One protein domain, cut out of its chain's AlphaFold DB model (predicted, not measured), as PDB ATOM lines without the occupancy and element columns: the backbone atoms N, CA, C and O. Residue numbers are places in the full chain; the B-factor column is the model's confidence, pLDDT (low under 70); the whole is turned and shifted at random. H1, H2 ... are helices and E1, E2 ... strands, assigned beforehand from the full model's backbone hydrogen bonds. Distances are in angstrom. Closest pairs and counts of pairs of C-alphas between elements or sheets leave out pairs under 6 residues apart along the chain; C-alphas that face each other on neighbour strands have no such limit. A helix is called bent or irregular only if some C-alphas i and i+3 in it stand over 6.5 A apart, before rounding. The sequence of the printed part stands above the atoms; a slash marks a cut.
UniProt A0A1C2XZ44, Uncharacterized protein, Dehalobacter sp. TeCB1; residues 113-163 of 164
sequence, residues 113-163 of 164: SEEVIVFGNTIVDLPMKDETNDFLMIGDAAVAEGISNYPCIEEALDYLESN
ATOM      1  N   SER A 113     121.626  26.169  92.935       94.62
ATOM      2  CA  SER A 113     120.351  25.768  92.308       94.62
ATOM      3  C   SER A 113     119.170  25.790  93.284       94.62
ATOM      4  O   SER A 113     118.059  26.119  92.890       94.62
ATOM      5  N   GLU A 114     119.418  25.481  94.555       94.19
ATOM      6  CA  GLU A 114     118.451  25.531  95.658       94.19
ATOM      7  C   GLU A 114     118.034  26.956  96.065       94.19
ATOM      8  O   GLU A 114     117.092  27.123  96.827       94.19
ATOM      9  N   GLU A 115     118.732  27.985  95.578       94.38
ATOM     10  CA  GLU A 115     118.417  29.401  95.831       94.38
ATOM     11  C   GLU A 115     117.673  30.041  94.648       94.38
ATOM     12  O   GLU A 115     117.435  31.249  94.626       94.38
ATOM     13  N   VAL A 116     117.344  29.245  93.631       95.56
ATOM     14  CA  VAL A 116     116.722  29.696  92.391       95.56
ATOM     15  C   VAL A 116     115.368  29.033  92.268       95.56
ATOM     16  O   VAL A 116     115.284  27.814  92.321       95.56
ATOM     17  N   ILE A 117     114.337  29.828  92.014       94.62
ATOM     18  CA  ILE A 117     113.011  29.356  91.613       94.62
ATOM     19  C   ILE A 117     112.780  29.836  90.184       94.62
ATOM     20  O   ILE A 117     113.058  30.996  89.861       94.62
ATOM     21  N   VAL A 118     112.294  28.953  89.316       94.88
ATOM     22  CA  VAL A 118     112.035  29.273  87.910       94.88
ATOM     23  C   VAL A 118     110.555  29.143  87.607       94.88
ATOM     24  O   VAL A 118     109.951  28.106  87.862       94.88
ATOM     25  N   PHE A 119     110.019  30.170  86.953       95.19
ATOM     26  CA  PHE A 119     108.716  30.125  86.308       95.19
ATOM     27  C   PHE A 119     108.910  30.094  84.794       95.19
ATOM     28  O   PHE A 119     109.525  30.997  84.223       95.19
ATOM     29  N   GLY A 120     108.405  29.049  84.150       94.62
ATOM     30  CA  GLY A 120     108.339  28.933  82.695       94.62
ATOM     31  C   GLY A 120     106.894  28.873  82.224       94.62
ATOM     32  O   GLY A 120     106.008  28.542  82.998       94.62
ATOM     33  N   ASN A 121     106.638  29.176  80.958       93.69
ATOM     34  CA  ASN A 121     105.303  29.010  80.364       93.69
ATOM     35  C   ASN A 121     105.352  28.436  78.942       93.69
ATOM     36  O   ASN A 121     104.326  28.239  78.297       93.69
ATOM     37  N   THR A 122     106.554  28.195  78.420       90.94
ATOM     38  CA  THR A 122     106.775  27.710  77.062       90.94
ATOM     39  C   THR A 122     107.893  26.673  77.017       90.94
ATOM     40  O   THR A 122     108.711  26.538  77.926       90.94
ATOM     41  N   ILE A 123     107.998  25.968  75.890       89.50
ATOM     42  CA  ILE A 123     109.053  24.972  75.654       89.50
ATOM     43  C   ILE A 123     110.460  25.602  75.715       89.50
ATOM     44  O   ILE A 123     111.424  24.924  76.069       89.50
ATOM     45  N   VAL A 124     110.609  26.900  75.405       89.81
ATOM     46  CA  VAL A 124     111.922  27.573  75.459       89.81
ATOM     47  C   VAL A 124     112.429  27.795  76.887       89.81
ATOM     48  O   VAL A 124     113.614  28.083  77.061       89.81
ATOM     49  N   ASP A 125     111.563  27.623  77.888       93.00
ATOM     50  CA  ASP A 125     111.895  27.742  79.308       93.00
ATOM     51  C   ASP A 125     112.410  26.434  79.909       93.00
ATOM     52  O   ASP A 125     113.138  26.471  80.897       93.00
ATOM     53  N   LEU A 126     112.105  25.288  79.288       93.38
ATOM     54  CA  LEU A 126     112.502  23.966  79.784       93.38
ATOM     55  C   LEU A 126     113.996  23.831  80.110       93.38
ATOM     56  O   LEU A 126     114.298  23.233  81.138       93.38
ATOM     57  N   PRO A 127     114.942  24.399  79.331       94.44
ATOM     58  CA  PRO A 127     116.358  24.324  79.683       94.44
ATOM     59  C   PRO A 127     116.714  24.975  81.028       94.44
ATOM     60  O   PRO A 127     117.784  24.703  81.552       94.44
ATOM     61  N   MET A 128     115.875  25.856  81.584       95.12
ATOM     62  CA  MET A 128     116.112  26.433  82.913       95.12
ATOM     63  C   MET A 128     115.859  25.435  84.045       95.12
ATOM     64  O   MET A 128     116.378  25.644  85.136       95.12
ATOM     65  N   LYS A 129     115.104  24.357  83.796       93.94
ATOM     66  CA  LYS A 129     114.841  23.303  84.782       93.94
ATOM     67  C   LYS A 129     116.135  22.685  85.316       93.94
ATOM     68  O   LYS A 129     116.220  22.402  86.500       93.94
ATOM     69  N   ASP A 130     117.152  22.540  84.468       93.50
ATOM     70  CA  ASP A 130     118.445  21.958  84.854       93.50
ATOM     71  C   ASP A 130     119.229  22.847  85.845       93.50
ATOM     72  O   ASP A 130     120.205  22.410  86.451       93.50
ATOM     73  N   GLU A 131     118.793  24.096  86.037       95.88
ATOM     74  CA  GLU A 131     119.468  25.098  86.858       95.88
ATOM     75  C   GLU A 131     118.775  25.383  88.198       95.88
ATOM     76  O   GLU A 131     119.243  26.248  88.943       95.88
ATOM     77  N   THR A 132     117.691  24.675  88.520       94.19
ATOM     78  CA  THR A 132     116.882  24.880  89.731       94.19
ATOM     79  C   THR A 132     116.344  23.553  90.272       94.19
ATOM     80  O   THR A 132     116.205  22.585  89.529       94.19
ATOM     81  N   ASN A 133     116.016  23.514  91.564       91.69
ATOM     82  CA  ASN A 133     115.216  22.427  92.137       91.69
ATOM     83  C   ASN A 133     113.700  22.690  92.025       91.69
ATOM     84  O   ASN A 133     112.913  21.749  92.102       91.69
ATOM     85  N   ASP A 134     113.305  23.943  91.794       91.50
ATOM     86  CA  ASP A 134     111.931  24.440  91.818       91.50
ATOM     87  C   ASP A 134     111.573  25.060  90.463       91.50
ATOM     88  O   ASP A 134     111.629  26.275  90.249       91.50
ATOM     89  N   PHE A 135     111.217  24.192  89.515       93.88
ATOM     90  CA  PHE A 135     110.730  24.587  88.197       93.88
ATOM     91  C   PHE A 135     109.203  24.486  88.131       93.88
ATOM     92  O   PHE A 135     108.632  23.392  88.067       93.88
ATOM     93  N   LEU A 136     108.553  25.645  88.113       94.25
ATOM     94  CA  LEU A 136     107.106  25.804  88.049       94.25
ATOM     95  C   LEU A 136     106.723  26.208  86.622       94.25
ATOM     96  O   LEU A 136     107.184  27.221  86.097       94.25
ATOM     97  N   MET A 137     105.890  25.408  85.970       95.31
ATOM     98  CA  MET A 137     105.405  25.686  84.622       95.31
ATOM     99  C   MET A 137     103.982  26.237  84.696       95.31
ATOM    100  O   MET A 137     103.126  25.684  85.379       95.31
ATOM    101  N   ILE A 138     103.732  27.336  83.995       95.75
ATOM    102  CA  ILE A 138     102.425  27.981  83.907       95.75
ATOM    103  C   ILE A 138     101.741  27.522  82.617       95.75
ATOM    104  O   ILE A 138     102.270  27.712  81.520       95.75
ATOM    105  N   GLY A 139     100.557  26.935  82.757       92.94
ATOM    106  CA  GLY A 139      99.825  26.260  81.692       92.94
ATOM    107  C   GLY A 139     100.291  24.820  81.466       92.94
ATOM    108  O   GLY A 139     100.859  24.174  82.342       92.94
ATOM    109  N   ASP A 140     100.022  24.303  80.268       90.12
ATOM    110  CA  ASP A 140     100.240  22.906  79.875       90.12
ATOM    111  C   ASP A 140     101.173  22.758  78.660       90.12
ATOM    112  O   ASP A 140     101.252  21.694  78.043       90.12
ATOM    113  N   ALA A 141     101.938  23.810  78.338       86.25
ATOM    114  CA  ALA A 141     102.855  23.840  77.196       86.25
ATOM    115  C   ALA A 141     103.930  22.736  77.239       86.25
ATOM    116  O   ALA A 141     104.505  22.385  76.204       86.25
ATOM    117  N   ALA A 142     104.211  22.186  78.425       83.19
ATOM    118  CA  ALA A 142     105.002  20.980  78.597       83.19
ATOM    119  C   ALA A 142     104.543  20.190  79.830       83.19
ATOM    120  O   ALA A 142     104.376  20.737  80.917       83.19
ATOM    121  N   VAL A 143     104.407  18.873  79.678       80.75
ATOM    122  CA  VAL A 143     104.104  17.952  80.779       80.75
ATOM    123  C   VAL A 143     105.172  16.865  80.786       80.75
ATOM    124  O   VAL A 143     105.309  16.118  79.819       80.75
ATOM    125  N   ALA A 144     105.960  16.802  81.857       76.00
ATOM    126  CA  ALA A 144     106.998  15.794  82.039       76.00
ATOM    127  C   ALA A 144     107.252  15.538  83.529       76.00
ATOM    128  O   ALA A 144     106.858  16.325  84.387       76.00
ATOM    129  N   GLU A 145     107.945  14.441  83.829       76.69
ATOM    130  CA  GLU A 145     108.358  14.111  85.192       76.69
ATOM    131  C   GLU A 145     109.223  15.233  85.797       76.69
ATOM    132  O   GLU A 145     110.157  15.744  85.166       76.69
ATOM    133  N   GLY A 146     108.889  15.647  87.022       75.12
ATOM    134  CA  GLY A 146     109.556  16.744  87.729       75.12
ATOM    135  C   GLY A 146     109.214  18.147  87.215       75.12
ATOM    136  O   GLY A 146     109.993  19.062  87.450       75.12
ATOM    137  N   ILE A 147     108.115  18.319  86.472       84.56
ATOM    138  CA  ILE A 147     107.543  19.638  86.163       84.56
ATOM    139  C   ILE A 147     106.236  19.789  86.941       84.56
ATOM    140  O   ILE A 147     105.299  19.018  86.728       84.56
ATOM    141  N   SER A 148     106.173  20.794  87.811       89.00
ATOM    142  CA  SER A 148     104.939  21.177  88.499       89.00
ATOM    143  C   SER A 148     104.194  22.195  87.641       89.00
ATOM    144  O   SER A 148     104.654  23.324  87.483       89.00
ATOM    145  N   ASN A 149     103.074  21.775  87.048       93.38
ATOM    146  CA  ASN A 149     102.235  22.633  86.214       93.38
ATOM    147  C   ASN A 149     101.160  23.327  87.052       93.38
ATOM    148  O   ASN A 149     100.479  22.671  87.842       93.38
ATOM    149  N   TYR A 150     100.964  24.618  86.809       94.94
ATOM    150  CA  TYR A 150      99.931  25.443  87.427       94.94
ATOM    151  C   TYR A 150      99.085  26.106  86.339       94.94
ATOM    152  O   TYR A 150      99.645  26.569  85.345       94.94
ATOM    153  N   PRO A 151      97.754  26.197  86.491       93.81
ATOM    154  CA  PRO A 151      96.880  26.839  85.508       93.81
ATOM    155  C   PRO A 151      97.240  28.304  85.232       93.81
ATOM    156  O   PRO A 151      97.136  28.764  84.094       93.81
ATOM    157  N   CYS A 152      97.667  29.032  86.265       94.94
ATOM    158  CA  CYS A 152      98.044  30.437  86.191       94.94
ATOM    159  C   CYS A 152      99.177  30.775  87.171       94.94
ATOM    160  O   CYS A 152      99.584  29.951  87.993       94.94
ATOM    161  N   ILE A 153      99.714  31.991  87.052       94.81
ATOM    162  CA  ILE A 153     100.835  32.449  87.879       94.81
ATOM    163  C   ILE A 153     100.431  32.622  89.344       94.81
ATOM    164  O   ILE A 153     101.244  32.366  90.224       94.81
ATOM    165  N   GLU A 154      99.183  33.002  89.611       96.00
ATOM    166  CA  GLU A 154      98.648  33.182  90.960       96.00
ATOM    167  C   GLU A 154      98.709  31.873  91.749       96.00
ATOM    168  O   GLU A 154      99.278  31.842  92.833       96.00
ATOM    169  N   GLU A 155      98.247  30.763  91.163       95.44
ATOM    170  CA  GLU A 155      98.306  29.451  91.821       95.44
ATOM    171  C   GLU A 155      99.749  28.979  92.072       95.44
ATOM    172  O   GLU A 155     100.032  28.342  93.090       95.44
ATOM    173  N   ALA A 156     100.680  29.304  91.170       94.38
ATOM    174  CA  ALA A 156     102.094  28.988  91.364       94.38
ATOM    175  C   ALA A 156     102.722  29.812  92.504       94.38
ATOM    176  O   ALA A 156     103.566  29.301  93.240       94.38
ATOM    177  N   LEU A 157     102.309  31.073  92.663       93.88
ATOM    178  CA  LEU A 157     102.747  31.934  93.762       93.88
ATOM    179  C   LEU A 157     102.148  31.483  95.099       93.88
ATOM    180  O   LEU A 157     102.899  31.339  96.059       93.88
ATOM    181  N   ASP A 158     100.853  31.165  95.143       94.25
ATOM    182  CA  ASP A 158     100.177  30.648  96.341       94.25
ATOM    183  C   ASP A 158     100.847  29.357  96.851       94.25
ATOM    184  O   ASP A 158     101.033  29.158  98.058       94.25
ATOM    185  N   TYR A 159     101.259  28.480  95.927       90.69
ATOM    186  CA  TYR A 159     102.035  27.287  96.255       90.69
ATOM    187  C   TYR A 159     103.374  27.635  96.913       90.69
ATOM    188  O   TYR A 159     103.718  27.034  97.930       90.69
ATOM    189  N   LEU A 160     104.127  28.592  96.365       89.56
ATOM    190  CA  LEU A 160     105.408  28.994  96.945       89.56
ATOM    191  C   LEU A 160     105.242  29.641  98.316       89.56
ATOM    192  O   LEU A 160     105.968  29.284  99.234       89.56
ATOM    193  N   GLU A 161     104.271  30.539  98.483       90.31
ATOM    194  CA  GLU A 161     103.992  31.182  99.775       90.31
ATOM    195  C   GLU A 161     103.630  30.165 100.865       90.31
ATOM    196  O   GLU A 161     103.932  30.375 102.037       90.31
ATOM    197  N   SER A 162     103.016  29.046 100.479       90.56
ATOM    198  CA  SER A 162     102.634  27.975 101.401       90.56
ATOM    199  C   SER A 162     103.769  26.994 101.733       90.56
ATOM    200  O   SER A 162     103.608  26.188 102.652       90.56
ATOM    201  N   ASN A 163     104.879  27.006 100.982       81.62
ATOM    202  CA  ASN A 163     105.974  26.026 101.090       81.62
ATOM    203  C   ASN A 163     107.361  26.650 101.361       81.62
ATOM    204  O   ASN A 163     108.334  25.905 101.490       81.62
TER     205      ASN A 163
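AT A GLANCE: This is residues 113 to 163 of the 164 residues of an uncharacterized protein of Dehalobacter sp. TeCB1 (UniProt A0A1C2XZ44). A small three-stranded sheet makes the middle layer of three, with a single helix over each face: H1 on one, H2 on the other. The sheet runs E1, E2, E3, all parallel, and both helices run along the strands. The printed part is 51 residues with three named strands and two named helices, in the order E1 H1 E2 E3 H2, of mixed class. It is compact, with a radius of gyration of the C-alphas of 10.1 A, and spans 26 by 24 by 16 A.

HOW THE PARTS SIT: Start at edge strand E1, residues 117 to 120, parallel to inner strand E2, residues 134 to 138, at 25 degrees; look for N 118 and O 134, 2.9 A apart. H1, residues 123 to 131, completes a strand-helix-strand unit, two parallel neighbour strands with a helix between, whose crossover is right-handed. H1 is over E1, height over the sheet 8.1 A; its closest C-alphas to E1 are Met 128 and Val 118, 7.0 A. On the other side of E2, edge strand E3, residues 148 to 150, is parallel at 34 degrees, with N 150 and O 137 at 2.8 A. H2, residues 153 to 163, on the opposite face from H1, is over E2 and, only just, E3 with 3 C-alphas; C-alphas 153 and 138 are its closest to E2, 6.2 A. Every O i to N i+4 pair of H2 is within hydrogen-bond range; H1 has 0 of 5, but 4 of 6 O i to N i+3 pairs.

IN THESE COORDINATES: Find C-alpha 117 at (113.011, 29.356, 91.613), where E1 begins its 10.1 A. H1 measures 15.3 A and is only just irregular, C-alphas 124 and 127 being 6.9 A apart. E2 measures 12.9 A, E3 6.7 A; H2 runs 15.6 A to C-alpha 163 at (105.974, 26.026, 101.090).

THE WHOLE: The farthest C-alphas, Val 124 and Ser 162, are 27.6 A apart. The printed part has no cut and no long link; no printed residue is under 70 in pLDDT.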